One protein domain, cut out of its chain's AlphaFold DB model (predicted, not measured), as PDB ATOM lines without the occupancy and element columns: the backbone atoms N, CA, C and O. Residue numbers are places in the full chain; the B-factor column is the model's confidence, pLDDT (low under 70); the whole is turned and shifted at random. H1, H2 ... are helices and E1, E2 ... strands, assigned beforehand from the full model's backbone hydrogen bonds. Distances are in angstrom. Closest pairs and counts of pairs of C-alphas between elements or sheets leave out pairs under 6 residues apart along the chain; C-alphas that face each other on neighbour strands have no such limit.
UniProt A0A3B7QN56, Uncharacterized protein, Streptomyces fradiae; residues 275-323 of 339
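This is residues 275 to 323 of the 339 residues of an uncharacterized protein of Streptomyces fradiae (UniProt A0A3B7QN56). One helix, H1, packs lengthwise on one face of a small three-stranded sheet, chiefly over the edge strand E3, and the sheet's other face is bare. A long link, residues 291 to 301, leads from the end of H1 to E1, the strand on the far edge of the sheet from E3. The printed part has 49 residues, with one named helix and three named strands in the order H1, E1, E2, E3; the sheet's order is E1, E2, E3, all antiparallel, and the class is mixed, helices and strands. The whole is compact, with a radius of gyration of the C-alphas of 10.3 A, and its C-alphas span 30 by 24 by 18 A.

H1 is residues 275 to 290, beginning with C-alpha 275 at (31.077, 18.830, 80.044), and measures 22.4 A from first to last C-alpha. After the link comes E1, residues 302 to 304, 6.1 A long, with C-alpha 302 at (27.273, 27.352, 92.935). E2, residues 309 to 314, is the longest strand by residues and measures 15.1 A. E3, residues 319 to 323, measures 12.4 A and ends with C-alpha 323 at (34.338, 23.919, 87.198).

H1 is on the sheet, at a height over the sheet of 8.3 A. It lies over E3 and only just over E2, where 3 of its 16 C-alphas fall on the local plane, against 9 on E3. It runs along the strands, at 9 degrees to E3 on the local plane. The closest C-alphas of H1 and E3 are those of Ala 282 and Trp 320, 5.2 A apart; for H1 and E2 they are those of Ala 282 and Val 311, 6.4 A apart. In H1 every O i to N i+4 pair is within hydrogen-bond range. The strands form a meander, each strand the antiparallel neighbour of the one before. E2 and E3 are a hairpin, with 149 degrees between their directions; N 312 and O 321 are within hydrogen-bond range at 2.9 A, and N 323 and O 310 at 2.8 A. E1 and E2 are also a hairpin, at 168 degrees, with N 303 and O 311 within hydrogen-bond range at 2.9 A. E1 and E3 are the edge strands, and E2 is the inner one. With H1 on one face of this sheet, the arrangement is two layers, a helix layer and a strand layer.

The outline is rounded, and the two C-alphas farthest apart are those of Gly 292 and Thr 307, 30.2 A. The printed part has no cut. The link from H1 to E1 is long, with 11 residues, while those from E1 to E2 and from E2 to E3 are tight, with 4 residues each. The mean pLDDT of the printed part is 82.3; residues 296 to 299 and 304 to 308 are under 70.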
ATOM      1  N   ARG A 275      30.466  17.493  80.056       85.19
ATOM      2  CA  ARG A 275      31.077  18.830  80.044       85.19
ATOM      3  C   ARG A 275      30.410  19.798  79.060       85.19
ATOM      4  O   ARG A 275      30.171  20.940  79.427       85.19
ATOM      5  N   SER A 276      30.104  19.375  77.828       86.56
ATOM      6  CA  SER A 276      29.429  20.255  76.855       86.56
ATOM      7  C   SER A 276      28.038  20.689  77.315       86.56
ATOM      8  O   SER A 276      27.678  21.841  77.125       86.56
ATOM      9  N   TYR A 277      27.302  19.811  78.003       86.50
ATOM     10  CA  TYR A 277      26.014  20.169  78.595       86.50
ATOM     11  C   TYR A 277      26.157  21.284  79.644       86.50
ATOM     12  O   TYR A 277      25.386  22.239  79.647       86.50
ATOM     13  N   TRP A 278      27.188  21.211  80.488       89.88
ATOM     14  CA  TRP A 278      27.472  22.250  81.478       89.88
ATOM     15  C   TRP A 278      27.976  23.559  80.869       89.88
ATOM     16  O   TRP A 278      27.644  24.628  81.377       89.88
ATOM     17  N   VAL A 279      28.729  23.493  79.766       91.81
ATOM     18  CA  VAL A 279      29.134  24.686  79.003       91.81
ATOM     19  C   VAL A 279      27.908  25.386  78.425       91.81
ATOM     20  O   VAL A 279      27.769  26.589  78.608       91.81
ATOM     21  N   ASP A 280      26.969  24.636  77.844       91.19
ATOM     22  CA  ASP A 280      25.721  25.202  77.321       91.19
ATOM     23  C   ASP A 280      24.897  25.895  78.425       91.19
ATOM     24  O   ASP A 280      24.289  26.941  78.192       91.19
ATOM     25  N   ILE A 281      24.898  25.343  79.646       90.19
ATOM     26  CA  ILE A 281      24.264  25.972  80.815       90.19
ATOM     27  C   ILE A 281      24.978  27.277  81.189       90.19
ATOM     28  O   ILE A 281      24.313  28.294  81.380       90.19
ATOM     29  N   ALA A 282      26.310  27.270  81.291       91.88
ATOM     30  CA  ALA A 282      27.082  28.467  81.621       91.88
ATOM     31  C   ALA A 282      26.886  29.576  80.571       91.88
ATOM     32  O   ALA A 282      26.634  30.726  80.933       91.88
ATOM     33  N   ASP A 283      26.902  29.228  79.284       93.31
ATOM     34  CA  ASP A 283      26.670  30.161  78.180       93.31
ATOM     35  C   ASP A 283      25.254  30.745  78.212       93.31
ATOM     36  O   ASP A 283      25.077  31.954  78.040       93.31
ATOM     37  N   ALA A 284      24.238  29.928  78.502       92.06
ATOM     38  CA  ALA A 284      22.865  30.404  78.661       92.06
ATOM     39  C   ALA A 284      22.717  31.374  79.847       92.06
ATOM     40  O   ALA A 284      22.028  32.392  79.734       92.06
ATOM     41  N   LEU A 285      23.385  31.097  80.971       90.94
ATOM     42  CA  LEU A 285      23.388  31.981  82.139       90.94
ATOM     43  C   LEU A 285      24.119  33.302  81.850       90.94
ATOM     44  O   LEU A 285      23.628  34.370  82.216       90.94
ATOM     45  N   ASN A 286      25.240  33.255  81.127       92.31
ATOM     46  CA  ASN A 286      25.953  34.447  80.663       92.31
ATOM     47  C   ASN A 286      25.110  35.278  79.685       92.31
ATOM     48  O   ASN A 286      25.079  36.507  79.775       92.31
ATOM     49  N   ALA A 287      24.373  34.625  78.783       91.06
ATOM     50  CA  ALA A 287      23.464  35.306  77.869       91.06
ATOM     51  C   ALA A 287      22.334  36.020  78.629       91.06
ATOM     52  O   ALA A 287      22.035  37.177  78.322       91.06
ATOM     53  N   ALA A 288      21.755  35.379  79.651       86.06
ATOM     54  CA  ALA A 288      20.730  35.976  80.508       86.06
ATOM     55  C   ALA A 288      21.251  37.209  81.268       86.06
ATOM     56  O   ALA A 288      20.609  38.264  81.255       86.06
ATOM     57  N   GLU A 289      22.448  37.122  81.851       89.12
ATOM     58  CA  GLU A 289      23.080  38.257  82.531       89.12
ATOM     59  C   GLU A 289      23.354  39.416  81.553       89.12
ATOM     60  O   GLU A 289      23.089  40.578  81.869       89.12
ATOM     61  N   SER A 290      23.781  39.119  80.317       88.94
ATOM     62  CA  SER A 290      24.081  40.146  79.305       88.94
ATOM     63  C   SER A 290      22.861  40.984  78.888       88.94
ATOM     64  O   SER A 290      23.009  42.137  78.478       88.94
ATOM     65  N   VAL A 291      21.648  40.434  79.035       93.06
ATOM     66  CA  VAL A 291      20.376  41.139  78.791       93.06
ATOM     67  C   VAL A 291      19.754  41.730  80.065       93.06
ATOM     68  O   VAL A 291      18.641  42.255  80.018       93.06
ATOM     69  N   GLY A 292      20.464  41.687  81.198       88.75
ATOM     70  CA  GLY A 292      20.022  42.249  82.478       88.75
ATOM     71  C   GLY A 292      19.029  41.376  83.251       88.75
ATOM     72  O   GLY A 292      18.358  41.879  84.157       88.75
ATOM     73  N   LEU A 293      18.906  40.090  82.906       80.38
ATOM     74  CA  LEU A 293      18.132  39.118  83.676       80.38
ATOM     75  C   LEU A 293      19.020  38.540  84.780       80.38
ATOM     76  O   LEU A 293      19.684  37.528  84.585       80.38
ATOM     77  N   SER A 294      19.007  39.178  85.950       74.50
ATOM     78  CA  SER A 294      19.727  38.677  87.123       74.50
ATOM     79  C   SER A 294      19.138  37.336  87.572       74.50
ATOM     80  O   SER A 294      18.005  37.286  88.069       74.50
ATOM     81  N   VAL A 295      19.896  36.254  87.415       76.25
ATOM     82  CA  VAL A 295      19.534  34.932  87.939       76.25
ATOM     83  C   VAL A 295      19.784  34.940  89.447       76.25
ATOM     84  O   VAL A 295      20.864  35.304  89.899       76.25
ATOM     85  N   GLY A 296      18.773  34.590  90.248       62.91
ATOM     86  CA  GLY A 296      18.915  34.512  91.703       62.91
ATOM     87  C   GLY A 296      19.925  33.430  92.082       62.91
ATOM     88  O   GLY A 296      19.645  32.249  91.911       62.91
ATOM     89  N   ILE A 297      21.093  33.848  92.564       66.56
ATOM     90  CA  ILE A 297      22.196  32.969  92.959       66.56
ATOM     91  C   ILE A 297      21.981  32.521  94.413       66.56
ATOM     92  O   ILE A 297      21.614  33.344  95.257       66.56
ATOM     93  N   ASP A 298      22.211  31.240  94.713       63.88
ATOM     94  CA  ASP A 298      22.279  30.761  96.100       63.88
ATOM     95  C   ASP A 298      23.464  31.415  96.849       63.88
ATOM     96  O   ASP A 298      24.351  32.021  96.241       63.88
ATOM     97  N   LEU A 299      23.496  31.341  98.183       57.06
ATOM     98  CA  LEU A 299      24.464  32.085  99.008       57.06
ATOM     99  C   LEU A 299      25.941  31.762  98.709       57.06
ATOM    100  O   LEU A 299      26.811  32.578  99.029       57.06
ATOM    101  N   ASP A 300      26.232  30.611  98.105       71.00
ATOM    102  CA  ASP A 300      27.587  30.150  97.795       71.00
ATOM    103  C   ASP A 300      28.025  30.368  96.335       71.00
ATOM    104  O   ASP A 300      29.216  30.268  96.047       71.00
ATOM    105  N   GLY A 301      27.129  30.776  95.429       75.25
ATOM    106  CA  GLY A 301      27.507  31.024  94.034       75.25
ATOM    107  C   GLY A 301      27.526  29.801  93.121       75.25
ATOM    108  O   GLY A 301      27.982  29.929  91.983       75.25
ATOM    109  N   THR A 302      27.055  28.645  93.596       76.12
ATOM    110  CA  THR A 302      27.273  27.352  92.935       76.12
ATOM    111  C   THR A 302      25.974  26.698  92.477       76.12
ATOM    112  O   THR A 302      25.044  26.498  93.252       76.12
ATOM    113  N   LEU A 303      25.937  26.288  91.210       75.88
ATOM    114  CA  LEU A 303      24.911  25.405  90.655       75.88
ATOM    115  C   LEU A 303      25.550  24.028  90.458       75.88
ATOM    116  O   LEU A 303      26.417  23.862  89.601       75.88
ATOM    117  N   THR A 304      25.175  23.062  91.295       69.81
ATOM    118  CA  THR A 304      25.757  21.710  91.307       69.81
ATOM    119  C   THR A 304      24.693  20.668  90.983       69.81
ATOM    120  O   THR A 304      23.543  20.785  91.417       69.81
ATOM    121  N   ASP A 305      25.071  19.624  90.244       58.72
ATOM    122  CA  ASP A 305      24.339  18.359  90.273       58.72
ATOM    123  C   ASP A 305      25.089  17.303  91.102       58.72
ATOM    124  O   ASP A 305      26.132  17.559  91.708       58.72
ATOM    125  N   ARG A 306      24.520  16.098  91.179       53.97
ATOM    126  CA  ARG A 306      25.054  15.001  91.994       53.97
ATOM    127  C   ARG A 306      26.209  14.229  91.328       53.97
ATOM    128  O   ARG A 306      26.690  13.286  91.953       53.97
ATOM    129  N   THR A 307      26.620  14.557  90.101       55.19
ATOM    130  CA  THR A 307      27.531  13.750  89.262       55.19
ATOM    131  C   THR A 307      28.890  14.387  88.962       55.19
ATOM    132  O   THR A 307      29.716  13.738  88.329       55.19
ATOM    133  N   GLY A 308      29.213  15.556  89.532       66.62
ATOM    134  CA  GLY A 308      30.612  16.013  89.652       66.62
ATOM    135  C   GLY A 308      31.034  17.170  88.744       66.62
ATOM    136  O   GLY A 308      32.231  17.411  88.579       66.62
ATOM    137  N   TRP A 309      30.079  17.925  88.205       78.56
ATOM    138  CA  TRP A 309      30.326  19.204  87.540       78.56
ATOM    139  C   TRP A 309      29.537  20.310  88.238       78.56
ATOM    140  O   TRP A 309      28.442  20.086  88.756       78.56
ATOM    141  N   SER A 310      30.106  21.511  88.268       84.31
ATOM    142  CA  SER A 310      29.448  22.682  88.836       84.31
ATOM    143  C   SER A 310      29.621  23.892  87.935       84.31
ATOM    144  O   SER A 310      30.619  24.018  87.226       84.31
ATOM    145  N   VAL A 311      28.635  24.782  87.952       87.19
ATOM    146  CA  VAL A 311      28.738  26.101  87.328       87.19
ATOM    147  C   VAL A 311      28.871  27.113  88.449       87.19
ATOM    148  O   VAL A 311      28.020  27.186  89.340       87.19
ATOM    149  N   ILE A 312      29.974  27.850  88.429       89.25
ATOM    150  CA  ILE A 312      30.360  28.787  89.478       89.25
ATOM    151  C   ILE A 312      30.371  30.184  88.877       89.25
ATOM    152  O   ILE A 312      30.839  30.392  87.755       89.25
ATOM    153  N   TRP A 313      29.851  31.155  89.617       91.62
ATOM    154  CA  TRP A 313      30.004  32.554  89.245       91.62
ATOM    155  C   TRP A 313      31.430  33.038  89.538       91.62
ATOM    156  O   TRP A 313      31.802  33.252  90.697       91.62
ATOM    157  N   ASP A 314      32.223  33.266  88.490       89.38
ATOM    158  CA  ASP A 314      33.513  33.938  88.602       89.38
ATOM    159  C   ASP A 314      33.276  35.439  88.816       89.38
ATOM    160  O   ASP A 314      32.931  36.191  87.902       89.38
ATOM    161  N   ARG A 315      33.481  35.896  90.056       87.25
ATOM    162  CA  ARG A 315      33.312  37.308  90.430       87.25
ATOM    163  C   ARG A 315      34.342  38.234  89.788       87.25
ATOM    164  O   ARG A 315      34.036  39.411  89.623       87.25
ATOM    165  N   ALA A 316      35.542  37.743  89.483       86.69
ATOM    166  CA  ALA A 316      36.592  38.554  88.877       86.69
ATOM    167  C   ALA A 316      36.315  38.769  87.386       86.69
ATOM    168  O   ALA A 316      36.486  39.880  86.887       86.69
ATOM    169  N   ALA A 317      35.842  37.726  86.702       87.44
ATOM    170  CA  ALA A 317      35.480  37.790  85.290       87.44
ATOM    171  C   ALA A 317      34.021  38.212  85.038       87.44
ATOM    172  O   ALA A 317      33.652  38.484  83.897       87.44
ATOM    173  N   THR A 318      33.194  38.305  86.085       90.81
ATOM    174  CA  THR A 318      31.754  38.615  86.009       90.81
ATOM    175  C   THR A 318      31.008  37.720  85.014       90.81
ATOM    176  O   THR A 318      30.232  38.204  84.194       90.81
ATOM    177  N   GLN A 319      31.282  36.417  85.068       92.31
ATOM    178  CA  GLN A 319      30.676  35.413  84.192       92.31
ATOM    179  C   GLN A 319      30.557  34.062  84.904       92.31
ATOM    180  O   GLN A 319      31.313  33.749  85.824       92.31
ATOM    181  N   TRP A 320      29.624  33.239  84.450       91.56
ATOM    182  CA  TRP A 320      29.491  31.843  84.839       91.56
ATOM    183  C   TRP A 320      30.542  30.994  84.125       91.56
ATOM    184  O   TRP A 320      30.700  31.092  82.907       91.56
ATOM    185  N   VAL A 321      31.239  30.149  84.884       92.81
ATOM    186  CA  VAL A 321      32.257  29.214  84.385       92.81
ATOM    187  C   VAL A 321      31.967  27.796  84.868       92.81
ATOM    188  O   VAL A 321      31.476  27.591  85.978       92.81
ATOM    189  N   VAL A 322      32.268  26.803  84.030       92.19
ATOM    190  CA  VAL A 322      32.167  25.382  84.393       92.19
ATOM    191  C   VAL A 322      33.426  24.971  85.152       92.19
ATOM    192  O   VAL A 322      34.521  25.058  84.597       92.19
ATOM    193  N   ALA A 323      33.269  24.481  86.380       87.06
ATOM    194  CA  ALA A 323      34.338  23.919  87.198       87.06
ATOM    195  C   ALA A 323      34.149  22.401  87.347       87.06
ATOM    196  O   ALA A 323      33.081  21.930  87.761       87.06
TER     197      ALA A 323